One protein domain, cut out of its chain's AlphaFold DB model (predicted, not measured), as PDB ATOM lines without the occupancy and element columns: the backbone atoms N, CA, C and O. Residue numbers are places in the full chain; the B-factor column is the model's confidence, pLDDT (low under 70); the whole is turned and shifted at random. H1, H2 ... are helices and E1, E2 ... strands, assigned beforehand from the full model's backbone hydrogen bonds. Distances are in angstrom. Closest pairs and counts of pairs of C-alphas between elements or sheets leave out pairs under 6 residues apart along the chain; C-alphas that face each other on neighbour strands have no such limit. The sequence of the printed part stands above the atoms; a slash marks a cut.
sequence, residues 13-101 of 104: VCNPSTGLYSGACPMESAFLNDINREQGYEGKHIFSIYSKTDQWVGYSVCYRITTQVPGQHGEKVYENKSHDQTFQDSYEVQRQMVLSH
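Overview. This is residues 13 to 101 of the 104 residues of an uncharacterized protein of Gongylonema pulchrum (UniProt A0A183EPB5). With little regular structure, this domain is mostly loops around a small two-stranded ribbon, E1 and E2, with H3 on one side and H1, among loops, on the far side. H2 packs near the ends of the strands. The 89 printed residues include three named helices and two strands, in the order H1 E1 E2 H2 H3; the sheet E1 E2 is parallel and the class mixed, with under half of the residues in named elements. The whole is compact, radius of gyration of the C-alphas 13.7 A, spanning 35 by 29 by 22 A.

Arrangement. H1, residues 30 to 35, is apart from E2, residues 74 to 78. E1, residues 47 to 51, is parallel to E2 at 15 degrees; N 50 and O 76 are 3.0 A apart, within hydrogen-bond range. H2, residues 83 to 88, comes closest to E1 at the C-alphas of Thr 86 and Tyr 50, 6.3 A. H3, residues 91 to 100, comes closest to E1 at the C-alphas of Met 97 and Phe 47, 7.3 A. H2 and H3 meet only through their link. In H1, H2 and H3 every O i to N i+4 pair is within hydrogen-bond range.

Along the chain. H1, 8.7 A long, begins at C-alpha 30 (-25.222, 18.972, 9.683). E1 measures 13.8 A, E2 13.6 A, H2 8.9 A and H3 13.7 A, ending at C-alpha 100 (-20.702, 40.800, -16.007).

Size, cuts and confidence. The C-alphas farthest apart, of Ala 24 and Leu 99, are 37.8 A apart. The links H1 to E1 and E1 to E2 are long. The printed part has no cut, and no printed residue is under 70 in pLDDT.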
ATOM      1  N   VAL A  13     -11.739  22.149  10.243       90.94
ATOM      2  CA  VAL A  13     -12.694  22.618   9.222       90.94
ATOM      3  C   VAL A  13     -13.658  21.519   8.755       90.94
ATOM      4  O   VAL A  13     -14.727  21.818   8.243       90.94
ATOM      5  N   CYS A  14     -13.328  20.249   8.979       92.50
ATOM      6  CA  CYS A  14     -14.111  19.085   8.574       92.50
ATOM      7  C   CYS A  14     -14.978  18.542   9.725       92.50
ATOM      8  O   CYS A  14     -15.162  17.333   9.845       92.50
ATOM      9  N   ASN A  15     -15.474  19.410  10.612       93.06
ATOM     10  CA  ASN A  15     -16.336  19.015  11.725       93.06
ATOM     11  C   ASN A  15     -17.691  18.450  11.213       93.06
ATOM     12  O   ASN A  15     -18.341  19.114  10.404       93.06
ATOM     13  N   PRO A  16     -18.166  17.280  11.692       92.38
ATOM     14  CA  PRO A  16     -19.446  16.697  11.259       92.38
ATOM     15  C   PRO A  16     -20.700  17.490  11.653       92.38
ATOM     16  O   PRO A  16     -21.775  17.247  11.118       92.38
ATOM     17  N   SER A  17     -20.600  18.426  12.591       93.69
ATOM     18  CA  SER A  17     -21.707  19.299  12.981       93.69
ATOM     19  C   SER A  17     -21.593  20.659  12.294       93.69
ATOM     20  O   SER A  17     -22.485  21.049  11.550       93.69
ATOM     21  N   THR A  18     -20.465  21.350  12.474       94.88
ATOM     22  CA  THR A  18     -20.312  22.771  12.104       94.88
ATOM     23  C   THR A  18     -19.355  23.026  10.938       94.88
ATOM     24  O   THR A  18     -18.977  24.170  10.707       94.88
ATOM     25  N   GLY A  19     -18.875  21.983  10.264       93.50
ATOM     26  CA  GLY A  19     -17.821  22.090   9.257       93.50
ATOM     27  C   GLY A  19     -18.183  21.449   7.926       93.50
ATOM     28  O   GLY A  19     -19.320  21.061   7.679       93.50
ATOM     29  N   LEU A  20     -17.182  21.310   7.067       93.12
ATOM     30  CA  LEU A  20     -17.285  20.809   5.698       93.12
ATOM     31  C   LEU A  20     -17.053  19.296   5.608       93.12
ATOM     32  O   LEU A  20     -16.491  18.820   4.626       93.12
ATOM     33  N   TYR A  21     -17.418  18.527   6.641       92.44
ATOM     34  CA  TYR A  21     -17.328  17.067   6.577       92.44
ATOM     35  C   TYR A  21     -18.200  16.541   5.432       92.44
ATOM     36  O   TYR A  21     -19.415  16.434   5.560       92.44
ATOM     37  N   SER A  22     -17.564  16.205   4.315       86.19
ATOM     38  CA  SER A  22     -18.201  15.626   3.130       86.19
ATOM     39  C   SER A  22     -18.326  14.098   3.220       86.19
ATOM     40  O   SER A  22     -18.948  13.470   2.371       86.19
ATOM     41  N   GLY A  23     -17.704  13.520   4.252       71.50
ATOM     42  CA  GLY A  23     -17.936  12.184   4.782       71.50
ATOM     43  C   GLY A  23     -17.765  10.982   3.864       71.50
ATOM     44  O   GLY A  23     -16.993  10.994   2.904       71.50
ATOM     45  N   ALA A  24     -18.461   9.912   4.261       75.69
ATOM     46  CA  ALA A  24     -18.615   8.640   3.569       75.69
ATOM     47  C   ALA A  24     -20.112   8.441   3.311       75.69
ATOM     48  O   ALA A  24     -20.912   8.320   4.242       75.69
ATOM     49  N   CYS A  25     -20.508   8.478   2.044       77.88
ATOM     50  CA  CYS A  25     -21.914   8.654   1.710       77.88
ATOM     51  C   CYS A  25     -22.821   7.529   2.208       77.88
ATOM     52  O   CYS A  25     -22.411   6.365   2.205       77.88
ATOM     53  N   PRO A  26     -24.065   7.868   2.598       80.12
ATOM     54  CA  PRO A  26     -24.751   9.157   2.391       80.12
ATOM     55  C   PRO A  26     -24.535  10.215   3.492       80.12
ATOM     56  O   PRO A  26     -25.246  11.212   3.509       80.12
ATOM     57  N   MET A  27     -23.607  10.007   4.429       84.38
ATOM     58  CA  MET A  27     -23.442  10.902   5.576       84.38
ATOM     59  C   MET A  27     -22.533  12.097   5.255       84.38
ATOM     60  O   MET A  27     -21.363  11.909   4.925       84.38
ATOM     61  N   GLU A  28     -23.055  13.312   5.437       90.44
ATOM     62  CA  GLU A  28     -22.324  14.590   5.407       90.44
ATOM     63  C   GLU A  28     -22.640  15.422   6.664       90.44
ATOM     64  O   GLU A  28     -23.481  15.022   7.475       90.44
ATOM     65  N   SER A  29     -21.949  16.548   6.878       94.06
ATOM     66  CA  SER A  29     -22.149  17.350   8.092       94.06
ATOM     67  C   SER A  29     -23.553  17.941   8.209       94.06
ATOM     68  O   SER A  29     -24.221  18.213   7.211       94.06
ATOM     69  N   ALA A  30     -23.987  18.222   9.442       95.50
ATOM     70  CA  ALA A  30     -25.222  18.972   9.683       95.50
ATOM     71  C   ALA A  30     -25.183  20.356   9.011       95.50
ATOM     72  O   ALA A  30     -26.173  20.773   8.421       95.50
ATOM     73  N   PHE A  31     -24.024  21.018   9.029       95.62
ATOM     74  CA  PHE A  31     -23.796  22.276   8.322       95.62
ATOM     75  C   PHE A  31     -24.015  22.158   6.808       95.62
ATOM     76  O   PHE A  31     -24.781  22.944   6.263       95.62
ATOM     77  N   LEU A  32     -23.405  21.174   6.131       93.75
ATOM     78  CA  LEU A  32     -23.592  20.979   4.686       93.75
ATOM     79  C   LEU A  32     -25.048  20.649   4.342       93.75
ATOM     80  O   LEU A  32     -25.572  21.177   3.363       93.75
ATOM     81  N   ASN A  33     -25.715  19.828   5.157       93.88
ATOM     82  CA  ASN A  33     -27.137  19.539   4.977       93.88
ATOM     83  C   ASN A  33     -27.998  20.805   5.097       93.88
ATOM     84  O   ASN A  33     -28.905  20.996   4.292       93.88
ATOM     85  N   ASP A  34     -27.727  21.659   6.086       96.19
ATOM     86  CA  ASP A  34     -28.507  22.877   6.317       96.19
ATOM     87  C   ASP A  34     -28.284  23.908   5.207       96.19
ATOM     88  O   ASP A  34     -29.254  24.385   4.625       96.19
ATOM     89  N   ILE A  35     -27.033  24.190   4.827       94.62
ATOM     90  CA  ILE A  35     -26.767  25.203   3.797       94.62
ATOM     91  C   ILE A  35     -27.255  24.785   2.407       94.62
ATOM     92  O   ILE A  35     -27.552  25.651   1.599       94.62
ATOM     93  N   ASN A  36     -27.360  23.485   2.120       93.50
ATOM     94  CA  ASN A  36     -27.793  22.983   0.812       93.50
ATOM     95  C   ASN A  36     -29.308  22.718   0.727       93.50
ATOM     96  O   ASN A  36     -29.799  22.286  -0.319       93.50
ATOM     97  N   ARG A  37     -30.062  22.921   1.819       95.31
ATOM     98  CA  ARG A  37     -31.494  22.574   1.891       95.31
ATOM     99  C   ARG A  37     -32.389  23.508   1.067       95.31
ATOM    100  O   ARG A  37     -33.460  23.110   0.614       95.31
ATOM    101  N   GLU A  38     -31.966  24.756   0.924       95.62
ATOM    102  CA  GLU A  38     -32.643  25.831   0.209       95.62
ATOM    103  C   GLU A  38     -31.687  26.313  -0.882       95.62
ATOM    104  O   GLU A  38     -30.485  26.363  -0.664       95.62
ATOM    105  N   GLN A  39     -32.199  26.618  -2.072       96.50
ATOM    106  CA  GLN A  39     -31.367  27.002  -3.216       96.50
ATOM    107  C   GLN A  39     -31.556  28.483  -3.520       96.50
ATOM    108  O   GLN A  39     -32.686  28.976  -3.503       96.50
ATOM    109  N   GLY A  40     -30.473  29.182  -3.857       94.75
ATOM    110  CA  GLY A  40     -30.544  30.551  -4.364       94.75
ATOM    111  C   GLY A  40     -30.554  31.638  -3.288       94.75
ATOM    112  O   GLY A  40     -30.601  32.821  -3.630       94.75
ATOM    113  N   TYR A  41     -30.504  31.278  -2.001       96.50
ATOM    114  CA  TYR A  41     -30.434  32.257  -0.910       96.50
ATOM    115  C   TYR A  41     -29.022  32.845  -0.749       96.50
ATOM    116  O   TYR A  41     -28.858  33.877  -0.099       96.50
ATOM    117  N   GLU A  42     -28.015  32.234  -1.377       95.06
ATOM    118  CA  GLU A  42     -26.629  32.698  -1.400       95.06
ATOM    119  C   GLU A  42     -26.474  34.006  -2.190       95.06
ATOM    120  O   GLU A  42     -25.583  34.806  -1.903       95.06
ATOM    121  N   GLY A  43     -27.347  34.254  -3.175       94.75
ATOM    122  CA  GLY A  43     -27.362  35.509  -3.917       94.75
ATOM    123  C   GLY A  43     -28.096  35.460  -5.255       94.75
ATOM    124  O   GLY A  43     -28.520  34.418  -5.741       94.75
ATOM    125  N   LYS A  44     -28.204  36.631  -5.897       95.56
ATOM    126  CA  LYS A  44     -28.854  36.782  -7.211       95.56
ATOM    127  C   LYS A  44     -28.084  36.095  -8.348       95.56
ATOM    128  O   LYS A  44     -28.692  35.663  -9.321       95.56
ATOM    129  N   HIS A  45     -26.758  36.030  -8.236       96.88
ATOM    130  CA  HIS A  45     -25.865  35.386  -9.195       96.88
ATOM    131  C   HIS A  45     -24.854  34.543  -8.412       96.88
ATOM    132  O   HIS A  45     -24.094  35.076  -7.609       96.88
ATOM    133  N   ILE A  46     -24.892  33.231  -8.622       97.31
ATOM    134  CA  ILE A  46     -24.162  32.226  -7.835       97.31
ATOM    135  C   ILE A  46     -23.266  31.460  -8.791       97.31
ATOM    136  O   ILE A  46     -23.756  30.923  -9.785       97.31
ATOM    137  N   PHE A  47     -21.976  31.405  -8.488       97.69
ATOM    138  CA  PHE A  47     -20.983  30.738  -9.316       97.69
ATOM    139  C   PHE A  47     -19.985  29.982  -8.448       97.69
ATOM    140  O   PHE A  47     -19.711  30.387  -7.320       97.69
ATOM    141  N   SER A  48     -19.383  28.940  -9.011       97.44
ATOM    142  CA  SER A  48     -18.292  28.198  -8.375       97.44
ATOM    143  C   SER A  48     -17.031  28.210  -9.238       97.44
ATOM    144  O   SER A  48     -17.106  28.118 -10.465       97.44
ATOM    145  N   ILE A  49     -15.860  28.260  -8.606       98.19
ATOM    146  CA  ILE A  49     -14.559  28.114  -9.269       98.19
ATOM    147  C   ILE A  49     -13.794  27.018  -8.539       98.19
ATOM    148  O   ILE A  49     -13.600  27.114  -7.330       98.19
ATOM    149  N   TYR A  50     -13.365  25.981  -9.252       97.25
ATOM    150  CA  TYR A  50     -12.663  24.851  -8.641       97.25
ATOM    151  C   TYR A  50     -11.746  24.132  -9.635       97.25
ATOM    152  O   TYR A  50     -11.758  24.402 -10.840       97.25
ATOM    153  N   SER A  51     -10.937  23.196  -9.133       97.31
ATOM    154  CA  SER A  51     -10.088  22.348  -9.968       97.31
ATOM    155  C   SER A  51     -10.276  20.862  -9.695       97.31
ATOM    156  O   SER A  51     -10.430  20.435  -8.552       97.31
ATOM    157  N   LYS A  52     -10.172  20.050 -10.755       96.44
ATOM    158  CA  LYS A  52     -10.196  18.584 -10.655       96.44
ATOM    159  C   LYS A  52      -9.007  18.002  -9.884       96.44
ATOM    160  O   LYS A  52      -9.045  16.843  -9.474       96.44
ATOM    161  N   THR A  53      -7.950  18.790  -9.702       95.69
ATOM    162  CA  THR A  53      -6.730  18.401  -8.985       95.69
ATOM    163  C   THR A  53      -6.540  19.134  -7.662       95.69
ATOM    164  O   THR A  53      -5.464  19.023  -7.078       95.69
ATOM    165  N   ASP A  54      -7.559  19.842  -7.164       95.38
ATOM    166  CA  ASP A  54      -7.501  20.505  -5.859       95.38
ATOM    167  C   ASP A  54      -7.185  19.475  -4.765       95.38
ATOM    168  O   ASP A  54      -7.921  18.505  -4.582       95.38
ATOM    169  N   GLN A  55      -6.062  19.650  -4.074       92.12
ATOM    170  CA  GLN A  55      -5.545  18.691  -3.102       92.12
ATOM    171  C   GLN A  55      -6.187  18.792  -1.711       92.12
ATOM    172  O   GLN A  55      -5.944  17.915  -0.885       92.12
ATOM    173  N   TRP A  56      -6.979  19.833  -1.439       90.69
ATOM    174  CA  TRP A  56      -7.603  20.061  -0.133       90.69
ATOM    175  C   TRP A  56      -9.100  19.802  -0.182       90.69
ATOM    176  O   TRP A  56      -9.612  18.961   0.555       90.69
ATOM    177  N   VAL A  57      -9.801  20.491  -1.079       91.75
ATOM    178  CA  VAL A  57     -11.248  20.335  -1.258       91.75
ATOM    179  C   VAL A  57     -11.547  19.061  -2.044       91.75
ATOM    180  O   VAL A  57     -12.547  18.393  -1.787       91.75
ATOM    181  N   GLY A  58     -10.649  18.680  -2.961       90.94
ATOM    182  CA  GLY A  58     -10.856  17.571  -3.888       90.94
ATOM    183  C   GLY A  58     -11.959  17.847  -4.910       90.94
ATOM    184  O   GLY A  58     -12.723  18.795  -4.773       90.94
ATOM    185  N   TYR A  59     -12.033  17.034  -5.965       92.62
ATOM    186  CA  TYR A  59     -12.975  17.279  -7.067       92.62
ATOM    187  C   TYR A  59     -14.393  16.781  -6.785       92.62
ATOM    188  O   TYR A  59     -15.377  17.464  -7.052       92.62
ATOM    189  N   SER A  60     -14.505  15.553  -6.284       91.25
ATOM    190  CA  SER A  60     -15.796  14.901  -6.120       91.25
ATOM    191  C   SER A  60     -15.779  13.913  -4.967       91.25
ATOM    192  O   SER A  60     -14.804  13.178  -4.795       91.25
ATOM    193  N   VAL A  61     -16.890  13.850  -4.243       87.94
ATOM    194  CA  VAL A  61     -17.173  12.871  -3.193       87.94
ATOM    195  C   VAL A  61     -18.485  12.203  -3.561       87.94
ATOM    196  O   VAL A  61     -19.478  12.876  -3.814       87.94
ATOM    197  N   CYS A  62     -18.482  10.872  -3.653       83.38
ATOM    198  CA  CYS A  62     -19.682  10.084  -3.952       83.38
ATOM    199  C   CYS A  62     -20.460  10.571  -5.178       83.38
ATOM    200  O   CYS A  62     -21.676  10.762  -5.132       83.38
ATOM    201  N   TYR A  63     -19.735  10.784  -6.276       85.81
ATOM    202  CA  TYR A  63     -20.290  11.234  -7.554       85.81
ATOM    203  C   TYR A  63     -20.902  12.647  -7.536       85.81
ATOM    204  O   TYR A  63     -21.486  13.056  -8.535       85.81
ATOM    205  N   ARG A  64     -20.736  13.411  -6.448       88.69
ATOM    206  CA  ARG A  64     -21.088  14.834  -6.363       88.69
ATOM    207  C   ARG A  64     -19.828  15.685  -6.401       88.69
ATOM    208  O   ARG A  64     -18.835  15.334  -5.764       88.69
ATOM    209  N   ILE A  65     -19.866  16.789  -7.139       93.00
ATOM    210  CA  ILE A  65     -18.775  17.766  -7.143       93.00
ATOM    211  C   ILE A  65     -18.842  18.548  -5.833       93.00
ATOM    212  O   ILE A  65     -19.894  19.055  -5.459       93.00
ATOM    213  N   THR A  66     -17.721  18.618  -5.125       91.94
ATOM    214  CA  THR A  66     -17.636  19.158  -3.755       91.94
ATOM    215  C   THR A  66     -17.868  20.664  -3.675       91.94
ATOM    216  O   THR A  66     -18.284  21.157  -2.633       91.94
ATOM    217  N   THR A  67     -17.578  21.402  -4.749       94.88
ATOM    218  CA  THR A  67     -17.632  22.875  -4.779       94.88
ATOM    219  C   THR A  67     -18.881  23.428  -5.470       94.88
ATOM    220  O   THR A  67     -19.086  24.639  -5.468       94.88
ATOM    221  N   GLN A  68     -19.714  22.575  -6.074       95.31
ATOM    222  CA  GLN A  68     -20.952  23.040  -6.699       95.31
ATOM    223  C   GLN A  68     -21.961  23.452  -5.632       95.31
ATOM    224  O   GLN A  68     -22.241  22.691  -4.708       95.31
ATOM    225  N   VAL A  69     -22.546  24.635  -5.809       95.56
ATOM    226  CA  VAL A  69     -23.666  25.100  -4.988       95.56
ATOM    227  C   VAL A  69     -24.976  24.695  -5.676       95.56
ATOM    228  O   VAL A  69     -25.138  24.958  -6.877       95.56
ATOM    229  N   PRO A  70     -25.926  24.050  -4.975       94.88
ATOM    230  CA  PRO A  70     -27.241  23.745  -5.529       94.88
ATOM    231  C   PRO A  70     -27.936  24.995  -6.094       94.88
ATOM    232  O   PRO A  70     -28.113  25.992  -5.405       94.88
ATOM    233  N   GLY A  71     -28.339  24.945  -7.366       95.50
ATOM    234  CA  GLY A  71     -28.991  26.080  -8.034       95.50
ATOM    235  C   GLY A  71     -28.041  27.173  -8.546       95.50
ATOM    236  O   GLY A  71     -28.507  28.244  -8.931       95.50
ATOM    237  N   GLN A  72     -26.725  26.932  -8.586       97.12
ATOM    238  CA  GLN A  72     -25.779  27.883  -9.173       97.12
ATOM    239  C   GLN A  72     -26.043  28.171 -10.660       97.12
ATOM    240  O   GLN A  72     -26.567  27.345 -11.405       97.12
ATOM    241  N   HIS A  73     -25.608  29.345 -11.111       96.69
ATOM    242  CA  HIS A  73     -25.814  29.857 -12.467       96.69
ATOM    243  C   HIS A  73     -24.666  29.512 -13.425       96.69
ATOM    244  O   HIS A  73     -24.791  29.711 -14.633       96.69
ATOM    245  N   GLY A  74     -23.543  29.008 -12.910       95.94
ATOM    246  CA  GLY A  74     -22.428  28.562 -13.734       95.94
ATOM    247  C   GLY A  74     -21.157  28.281 -12.945       95.94
ATOM    248  O   GLY A  74     -21.087  28.508 -11.738       95.94
ATOM    249  N   GLU A  75     -20.138  27.777 -13.638       97.69
ATOM    250  CA  GLU A  75     -18.906  27.331 -12.995       97.69
ATOM    251  C   GLU A  75     -17.674  27.427 -13.888       97.69
ATOM    252  O   GLU A  75     -17.735  27.177 -15.091       97.69
ATOM    253  N   LYS A  76     -16.527  27.724 -13.274       97.88
ATOM    254  CA  LYS A  76     -15.216  27.562 -13.898       97.88
ATOM    255  C   LYS A  76     -14.525  26.333 -13.328       97.88
ATOM    256  O   LYS A  76     -14.238  26.276 -12.134       97.88
ATOM    257  N   VAL A  77     -14.189  25.400 -14.214       97.69
ATOM    258  CA  VAL A  77     -13.463  24.175 -13.867       97.69
ATOM    259  C   VAL A  77     -12.068  24.212 -14.474       97.69
ATOM    260  O   VAL A  77     -11.913  24.330 -15.690       97.69
ATOM    261  N   TYR A  78     -11.042  24.095 -13.636       97.38
ATOM    262  CA  TYR A  78      -9.665  23.900 -14.084       97.38
ATOM    263  C   TYR A  78      -9.280  22.421 -14.040       97.38
ATOM    264  O   TYR A  78      -9.509  21.738 -13.042       97.38
ATOM    265  N   GLU A  79      -8.629  21.925 -15.089       96.25
ATOM    266  CA  GLU A  79      -8.240  20.511 -15.172       96.25
ATOM    267  C   GLU A  79      -7.074  20.147 -14.245       96.25
ATOM    268  O   GLU A  79      -7.037  19.035 -13.730       96.25
ATOM    269  N   ASN A  80      -6.120  21.060 -14.037       96.19
ATOM    270  CA  ASN A  80      -4.808  20.725 -13.477       96.19
ATOM    271  C   ASN A  80      -4.198  21.825 -12.584       96.19
ATOM    272  O   ASN A  80      -2.998  22.091 -12.671       96.19
ATOM    273  N   LYS A  81      -5.007  22.480 -11.744       97.00
ATOM    274  CA  LYS A  81      -4.524  23.464 -10.763       97.00
ATOM    275  C   LYS A  81      -4.550  22.903  -9.348       97.00
ATOM    276  O   LYS A  81      -5.445  22.140  -8.982       97.00
ATOM    277  N   SER A  82      -3.570  23.296  -8.542       96.44
ATOM    278  CA  SER A  82      -3.656  23.135  -7.091       96.44
ATOM    279  C   SER A  82      -4.738  24.055  -6.511       96.44
ATOM    280  O   SER A  82      -5.254  24.946  -7.196       96.44
ATOM    281  N   HIS A  83      -5.064  23.869  -5.236       95.31
ATOM    282  CA  HIS A  83      -5.956  24.767  -4.499       95.31
ATOM    283  C   HIS A  83      -5.495  26.232  -4.581       95.31
ATOM    284  O   HIS A  83      -6.244  27.108  -5.013       95.31
ATOM    285  N   ASP A  84      -4.219  26.486  -4.272       97.00
ATOM    286  CA  ASP A  84      -3.661  27.841  -4.254       97.00
ATOM    287  C   ASP A  84      -3.626  28.463  -5.656       97.00
ATOM    288  O   ASP A  84      -3.965  29.633  -5.826       97.00
ATOM    289  N   GLN A  85      -3.287  27.676  -6.684       98.06
ATOM    290  CA  GLN A  85      -3.313  28.132  -8.079       98.06
ATOM    291  C   GLN A  85      -4.734  28.442  -8.556       98.06
ATOM    292  O   GLN A  85      -4.942  29.393  -9.307       98.06
ATOM    293  N   THR A  86      -5.725  27.657  -8.122       97.69
ATOM    294  CA  THR A  86      -7.139  27.909  -8.436       97.69
ATOM    295  C   THR A  86      -7.570  29.273  -7.909       97.69
ATOM    296  O   THR A  86      -8.230  30.022  -8.627       97.69
ATOM    297  N   PHE A  87      -7.147  29.639  -6.697       96.56
ATOM    298  CA  PHE A  87      -7.404  30.964  -6.137       96.56
ATOM    299  C   PHE A  87      -6.626  32.073  -6.866       96.56
ATOM    300  O   PHE A  87      -7.229  33.039  -7.331       96.56
ATOM    301  N   GLN A  88      -5.306  31.930  -7.012       97.38
ATOM    302  CA  GLN A  88      -4.429  32.981  -7.551       97.38
ATOM    303  C   GLN A  88      -4.722  33.312  -9.020       97.38
ATOM    304  O   GLN A  88      -4.774  34.480  -9.406       97.38
ATOM    305  N   ASP A  89      -4.963  32.296  -9.845       97.44
ATOM    306  CA  ASP A  89      -5.108  32.481 -11.287       97.44
ATOM    307  C   ASP A  89      -6.546  32.788 -11.727       97.44
ATOM    308  O   ASP A  89      -6.799  33.021 -12.911       97.44
ATOM    309  N   SER A  90      -7.516  32.724 -10.812       97.25
ATOM    310  CA  SER A  90      -8.927  32.948 -11.141       97.25
ATOM    311  C   SER A  90      -9.348  34.410 -11.040       97.25
ATOM    312  O   SER A  90     -10.530  34.696 -11.198       97.25
ATOM    313  N   TYR A  91      -8.417  35.346 -10.834       96.56
ATOM    314  CA  TYR A  91      -8.745  36.760 -10.631       96.56
ATOM    315  C   TYR A  91      -9.614  37.349 -11.759       96.56
ATOM    316  O   TYR A  91     -10.625  37.988 -11.471       96.56
ATOM    317  N   GLU A  92      -9.296  37.094 -13.038       96.88
ATOM    318  CA  GLU A  92     -10.145  37.582 -14.134       96.88
ATOM    319  C   GLU A  92     -11.481  36.847 -14.213       96.88
ATOM    320  O   GLU A  92     -12.499  37.462 -14.516       96.88
ATOM    321  N   VAL A  93     -11.514  35.549 -13.904       97.81
ATOM    322  CA  VAL A  93     -12.771  34.785 -13.870       97.81
ATOM    323  C   VAL A  93     -13.695  35.359 -12.797       97.81
ATOM    324  O   VAL A  93     -14.848  35.672 -13.084       97.81
ATOM    325  N   GLN A  94     -13.170  35.581 -11.588       97.19
ATOM    326  CA  GLN A  94     -13.887  36.226 -10.489       97.19
ATOM    327  C   GLN A  94     -14.386  37.615 -10.904       97.19
ATOM    328  O   GLN A  94     -15.560  37.933 -10.725       97.19
ATOM    329  N   ARG A  95     -13.526  38.432 -11.528       97.00
ATOM    330  CA  ARG A  95     -13.892  39.769 -12.010       97.00
ATOM    331  C   ARG A  95     -15.039  39.728 -13.026       97.00
ATOM    332  O   ARG A  95     -15.945  40.554 -12.940       97.00
ATOM    333  N   GLN A  96     -15.038  38.779 -13.960       97.81
ATOM    334  CA  GLN A  96     -16.098  38.640 -14.967       97.81
ATOM    335  C   GLN A  96     -17.409  38.101 -14.383       97.81
ATOM    336  O   GLN A  96     -18.481  38.579 -14.758       97.81
ATOM    337  N   MET A  97     -17.340  37.182 -13.419       97.00
ATOM    338  CA  MET A  97     -18.512  36.706 -12.678       97.00
ATOM    339  C   MET A  97     -19.163  37.830 -11.863       97.00
ATOM    340  O   MET A  97     -20.384  37.943 -11.849       97.00
ATOM    341  N   VAL A  98     -18.368  38.700 -11.231       95.56
ATOM    342  CA  VAL A  98     -18.882  39.809 -10.410       95.56
ATOM    343  C   VAL A  98     -19.419  40.964 -11.257       95.56
ATOM    344  O   VAL A  98     -20.488  41.487 -10.967       95.56
ATOM    345  N   LEU A  99     -18.682  41.398 -12.285       97.25
ATOM    346  CA  LEU A  99     -19.047  42.597 -13.053       97.25
ATOM    347  C   LEU A  99     -20.055  42.313 -14.168       97.25
ATOM    348  O   LEU A  99     -20.891  43.165 -14.468       97.25
ATOM    349  N   SER A 100     -19.954  41.140 -14.794       96.88
ATOM    350  CA  SER A 100     -20.702  40.800 -16.007       96.88
ATOM    351  C   SER A 100     -21.641  39.607 -15.817       96.88
ATOM    352  O   SER A 100     -22.415  39.318 -16.723       96.88
ATOM    353  N   HIS A 101     -21.572  38.906 -14.677       96.12
ATOM    354  CA  HIS A 101     -22.301  37.657 -14.419       96.12
ATOM    355  C   HIS A 101     -22.057  36.576 -15.485       96.12
ATOM    356  O   HIS A 101     -22.943  35.778 -15.789       96.12
TER     357      HIS A 101